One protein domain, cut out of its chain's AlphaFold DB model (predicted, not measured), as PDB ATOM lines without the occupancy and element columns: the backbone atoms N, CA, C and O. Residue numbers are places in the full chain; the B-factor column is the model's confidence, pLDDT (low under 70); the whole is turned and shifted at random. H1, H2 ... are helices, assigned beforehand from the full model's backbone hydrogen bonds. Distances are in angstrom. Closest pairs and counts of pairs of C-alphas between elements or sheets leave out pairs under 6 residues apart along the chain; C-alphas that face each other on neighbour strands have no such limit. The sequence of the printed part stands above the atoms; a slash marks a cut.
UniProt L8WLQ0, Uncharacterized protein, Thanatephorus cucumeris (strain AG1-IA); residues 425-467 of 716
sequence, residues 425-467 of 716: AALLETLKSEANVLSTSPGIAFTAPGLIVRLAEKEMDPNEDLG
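This is residues 425 to 467 of the 716 residues of an uncharacterized protein of Thanatephorus cucumeris (strain AG1-IA) (UniProt L8WLQ0). Two short helices, H1 then H2, pack on each other at a slant, and a long loop, residues 434 to 449, runs out from H1 to Pro 442 and folds back to H2. A hooked tail after H2 makes the other end of a loose rod of 40 by 15 by 12 A. The printed part has 43 residues with no named strand; the class is all helix, though only 20 residues are in named elements, and the radius of gyration of the C-alphas is 12.4 A.

Find C-alpha 425 at (130.706, 109.248, 210.097); from there H1 runs 12.3 A to residue 433. H2, residues 450 to 460, runs 15.2 A to C-alpha 460 at (132.833, 106.661, 203.926).

Look at Ala 425 and Ala 456: H1 and H2 touch, and these are their closest C-alphas, 4.2 A apart. They run opposite ways at a steep tilt of 51 degrees. In both, every O i to N i+4 pair is within hydrogen-bond range.

The C-alphas farthest apart, of Pro 442 and Asn 463, are 39.8 A apart. The link from H1 to H2 is long; the printed part has no cut. Residues 440 to 442 and 466 have pLDDT under 70.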
ATOM      1  N   ALA A 425     131.433 108.287 210.917       93.19
ATOM      2  CA  ALA A 425     130.706 109.248 210.097       93.19
ATOM      3  C   ALA A 425     129.473 109.800 210.826       93.19
ATOM      4  O   ALA A 425     129.257 111.011 210.823       93.19
ATOM      5  N   ALA A 426     128.728 108.939 211.531       93.00
ATOM      6  CA  ALA A 426     127.615 109.361 212.379       93.00
ATOM      7  C   ALA A 426     128.107 110.197 213.574       93.00
ATOM      8  O   ALA A 426     127.557 111.261 213.835       93.00
ATOM      9  N   LEU A 427     129.196 109.787 214.239       92.31
ATOM     10  CA  LEU A 427     129.830 110.583 215.300       92.31
ATOM     11  C   LEU A 427     130.297 111.958 214.789       92.31
ATOM     12  O   LEU A 427     130.128 112.961 215.478       92.31
ATOM     13  N   LEU A 428     130.862 112.036 213.581       95.44
ATOM     14  CA  LEU A 428     131.265 113.301 212.972       95.44
ATOM     15  C   LEU A 428     130.056 114.175 212.605       95.44
ATOM     16  O   LEU A 428     130.153 115.398 212.698       95.44
ATOM     17  N   GLU A 429     128.935 113.584 212.191       94.12
ATOM     18  CA  GLU A 429     127.677 114.305 211.960       94.12
ATOM     19  C   GLU A 429     127.110 114.864 213.275       94.12
ATOM     20  O   GLU A 429     126.831 116.062 213.342       94.12
ATOM     21  N   THR A 430     127.079 114.061 214.346       92.19
ATOM     22  CA  THR A 430     126.729 114.492 215.711       92.19
ATOM     23  C   THR A 430     127.608 115.661 216.174       92.19
ATOM     24  O   THR A 430     127.088 116.748 216.436       92.19
ATOM     25  N   LEU A 431     128.941 115.510 216.138       93.25
ATOM     26  CA  LEU A 431     129.898 116.565 216.511       93.25
ATOM     27  C   LEU A 431     129.774 117.838 215.653       93.25
ATOM     28  O   LEU A 431     130.138 118.917 216.119       93.25
ATOM     29  N   LYS A 432     129.276 117.740 214.411       93.31
ATOM     30  CA  LYS A 432     128.966 118.900 213.556       93.31
ATOM     31  C   LYS A 432     127.635 119.554 213.933       93.31
ATOM     32  O   LYS A 432     127.576 120.780 213.975       93.31
ATOM     33  N   SER A 433     126.588 118.779 214.232       91.75
ATOM     34  CA  SER A 433     125.304 119.329 214.700       91.75
ATOM     35  C   SER A 433     125.405 119.978 216.084       91.75
ATOM     36  O   SER A 433     124.729 120.968 216.354       91.75
ATOM     37  N   GLU A 434     126.301 119.472 216.929       91.50
ATOM     38  CA  GLU A 434     126.538 119.947 218.296       91.50
ATOM     39  C   GLU A 434     127.712 120.934 218.384       91.50
ATOM     40  O   GLU A 434     128.033 121.411 219.468       91.50
ATOM     41  N   ALA A 435     128.327 121.323 217.260       89.88
ATOM     42  CA  ALA A 435     129.513 122.190 217.235       89.88
ATOM     43  C   ALA A 435     129.317 123.567 217.913       89.88
ATOM     44  O   ALA A 435     130.286 124.188 218.353       89.88
ATOM     45  N   ASN A 436     128.067 124.034 218.014       83.06
ATOM     46  CA  ASN A 436     127.683 125.270 218.709       83.06
ATOM     47  C   ASN A 436     127.455 125.071 220.224       83.06
ATOM     48  O   ASN A 436     127.484 126.038 220.981       83.06
ATOM     49  N   VAL A 437     127.216 123.829 220.661       79.69
ATOM     50  CA  VAL A 437     127.035 123.426 222.069       79.69
ATOM     51  C   VAL A 437     128.383 123.030 222.681       79.69
ATOM     52  O   VAL A 437     128.685 123.398 223.809       79.69
ATOM     53  N   LEU A 438     129.226 122.340 221.907       80.88
ATOM     54  CA  LEU A 438     130.563 121.880 222.303       80.88
ATOM     55  C   LEU A 438     131.636 122.986 222.294       80.88
ATOM     56  O   LEU A 438     132.759 122.760 222.745       80.88
ATOM     57  N   SER A 439     131.330 124.173 221.761       80.50
ATOM     58  CA  SER A 439     132.268 125.298 221.748       80.50
ATOM     59  C   SER A 439     132.208 126.076 223.056       80.50
ATOM     60  O   SER A 439     131.217 126.739 223.333       80.50
ATOM     61  N   THR A 440     133.290 126.065 223.832       64.88
ATOM     62  CA  THR A 440     133.387 126.744 225.138       64.88
ATOM     63  C   THR A 440     133.483 128.274 225.056       64.88
ATOM     64  O   THR A 440     133.786 128.925 226.054       64.88
ATOM     65  N   SER A 441     133.316 128.879 223.877       67.88
ATOM     66  CA  SER A 441     133.514 130.318 223.673       67.88
ATOM     67  C   SER A 441     132.578 130.869 222.591       67.88
ATOM     68  O   SER A 441     132.597 130.359 221.467       67.88
ATOM     69  N   PRO A 442     131.796 131.930 222.874       66.38
ATOM     70  CA  PRO A 442     130.908 132.537 221.887       66.38
ATOM     71  C   PRO A 442     131.629 132.969 220.605       66.38
ATOM     72  O   PRO A 442     132.745 133.486 220.642       66.38
ATOM     73  N   GLY A 443     130.992 132.741 219.455       73.69
ATOM     74  CA  GLY A 443     131.539 133.069 218.132       73.69
ATOM     75  C   GLY A 443     132.652 132.139 217.623       73.69
ATOM     76  O   GLY A 443     132.982 132.194 216.439       73.69
ATOM     77  N   ILE A 444     133.196 131.254 218.464       78.62
ATOM     78  CA  ILE A 444     134.068 130.151 218.044       78.62
ATOM     79  C   ILE A 444     133.186 128.924 217.775       78.62
ATOM     80  O   ILE A 444     132.229 128.681 218.507       78.62
ATOM     81  N   ALA A 445     133.501 128.135 216.746       82.50
ATOM     82  CA  ALA A 445     132.835 126.863 216.463       82.50
ATOM     83  C   ALA A 445     133.739 125.685 216.859       82.50
ATOM     84  O   ALA A 445     134.928 125.671 216.516       82.50
ATOM     85  N   PHE A 446     133.187 124.675 217.537       90.31
ATOM     86  CA  PHE A 446     133.943 123.469 217.866       90.31
ATOM     87  C   PHE A 446     134.301 122.716 216.579       90.31
ATOM     88  O   PHE A 446     133.436 122.262 215.832       90.31
ATOM     89  N   THR A 447     135.599 122.585 216.310       92.94
ATOM     90  CA  THR A 447     136.099 121.829 215.158       92.94
ATOM     91  C   THR A 447     136.385 120.399 215.596       92.94
ATOM     92  O   THR A 447     137.242 120.175 216.452       92.94
ATOM     93  N   ALA A 448     135.680 119.432 215.003       93.44
ATOM     94  CA  ALA A 448     135.834 118.019 215.335       93.44
ATOM     95  C   ALA A 448     137.310 117.563 215.228       93.44
ATOM     96  O   ALA A 448     137.983 117.912 214.253       93.44
ATOM     97  N   PRO A 449     137.831 116.774 216.192       93.62
ATOM     98  CA  PRO A 449     139.222 116.329 216.184       93.62
ATOM     99  C   PRO A 449     139.612 115.649 214.868       93.62
ATOM    100  O   PRO A 449     138.951 114.709 214.430       93.62
ATOM    101  N   GLY A 450     140.730 116.068 214.265       92.12
ATOM    102  CA  GLY A 450     141.159 115.601 212.937       92.12
ATOM    103  C   GLY A 450     141.369 114.084 212.805       92.12
ATOM    104  O   GLY A 450     141.373 113.566 211.693       92.12
ATOM    105  N   LEU A 451     141.505 113.355 213.919       91.50
ATOM    106  CA  LEU A 451     141.479 111.890 213.930       91.50
ATOM    107  C   LEU A 451     140.071 111.335 213.655       91.50
ATOM    108  O   LEU A 451     139.935 110.433 212.839       91.50
ATOM    109  N   ILE A 452     139.031 111.891 214.287       93.31
ATOM    110  CA  ILE A 452     137.630 111.501 214.048       93.31
ATOM    111  C   ILE A 452     137.222 111.881 212.624       93.31
ATOM    112  O   ILE A 452     136.578 111.084 211.953       93.31
ATOM    113  N   VAL A 453     137.668 113.046 212.133       96.56
ATOM    114  CA  VAL A 453     137.458 113.459 210.734       96.56
ATOM    115  C   VAL A 453     138.019 112.413 209.765       96.56
ATOM    116  O   VAL A 453     137.269 111.899 208.945       96.56
ATOM    117  N   ARG A 454     139.283 112.000 209.929       94.06
ATOM    118  CA  ARG A 454     139.916 110.978 209.071       94.06
ATOM    119  C   ARG A 454     139.294 109.588 209.190       94.06
ATOM    120  O   ARG A 454     139.242 108.865 208.202       94.06
ATOM    121  N   LEU A 455     138.850 109.190 210.384       94.25
ATOM    122  CA  LEU A 455     138.185 107.897 210.584       94.25
ATOM    123  C   LEU A 455     136.783 107.882 209.955       94.25
ATOM    124  O   LEU A 455     136.394 106.868 209.391       94.25
ATOM    125  N   ALA A 456     136.065 109.006 209.990       95.69
ATOM    126  CA  ALA A 456     134.800 109.188 209.285       95.69
ATOM    127  C   ALA A 456     134.979 109.229 207.759       95.69
ATOM    128  O   ALA A 456     134.227 108.576 207.046       95.69
ATOM    129  N   GLU A 457     135.985 109.955 207.259       95.25
ATOM    130  CA  GLU A 457     136.350 109.978 205.835       95.25
ATOM    131  C   GLU A 457     136.659 108.557 205.339       95.25
ATOM    132  O   GLU A 457     136.034 108.092 204.389       95.25
ATOM    133  N   LYS A 458     137.520 107.817 206.054       92.88
ATOM    134  CA  LYS A 458     137.877 106.433 205.709       92.88
ATOM    135  C   LYS A 458     136.713 105.439 205.855       92.88
ATOM    136  O   LYS A 458     136.657 104.477 205.102       92.88
ATOM    137  N   GLU A 459     135.774 105.648 206.781       94.31
ATOM    138  CA  GLU A 459     134.545 104.836 206.865       94.31
ATOM    139  C   GLU A 459     133.588 105.102 205.687       94.31
ATOM    140  O   GLU A 459     132.838 104.212 205.286       94.31
ATOM    141  N   MET A 460     133.622 106.309 205.110       92.75
ATOM    142  CA  MET A 460     132.833 106.661 203.926       92.75
ATOM    143  C   MET A 460     133.475 106.235 202.597       92.75
ATOM    144  O   MET A 460     132.767 106.223 201.589       92.75
ATOM    145  N   ASP A 461     134.759 105.864 202.574       92.88
ATOM    146  CA  ASP A 461     135.460 105.355 201.388       92.88
ATOM    147  C   ASP A 461     135.281 103.825 201.241       92.88
ATOM    148  O   ASP A 461     135.976 103.046 201.896       92.88
ATOM    149  N   PRO A 462     134.411 103.326 200.335       84.06
ATOM    150  CA  PRO A 462     134.048 101.904 200.261       84.06
ATOM    151  C   PRO A 462     135.148 100.999 199.672       84.06
ATOM    152  O   PRO A 462     134.898  99.825 199.403       84.06
ATOM    153  N   ASN A 463     136.338 101.548 199.411       87.44
ATOM    154  CA  ASN A 463     137.446 100.878 198.728       87.44
ATOM    155  C   ASN A 463     138.624 100.536 199.655       87.44
ATOM    156  O   ASN A 463     139.526  99.823 199.217       87.44
ATOM    157  N   GLU A 464     138.646 101.027 200.899       77.62
ATOM    158  CA  GLU A 464     139.715 100.716 201.851       77.62
ATOM    159  C   GLU A 464     139.211  99.868 203.024       77.62
ATOM    160  O   GLU A 464     138.268 100.243 203.716       77.62
ATOM    161  N   ASP A 465     139.897  98.761 203.325       76.94
ATOM    162  CA  ASP A 465     139.668  98.051 204.585       76.94
ATOM    163  C   ASP A 465     140.154  98.924 205.763       76.94
ATOM    164  O   ASP A 465     141.189  99.607 205.700       76.94
ATOM    165  N   LEU A 466     139.385  98.930 206.851       69.19
ATOM    166  CA  LEU A 466     139.684  99.698 208.056       69.19
ATOM    167  C   LEU A 466     140.857  99.088 208.846       69.19
ATOM    168  O   LEU A 466     141.557  99.816 209.557       69.19
ATOM    169  N   GLY A 467     141.112  97.782 208.685       71.56
ATOM    170  CA  GLY A 467     142.160  97.051 209.404       71.56
ATOM    171  C   GLY A 467     143.586  97.557 209.148       71.56
ATOM    172  O   GLY A 467     144.367  97.693 210.094       71.56
TER     173      GLY A 467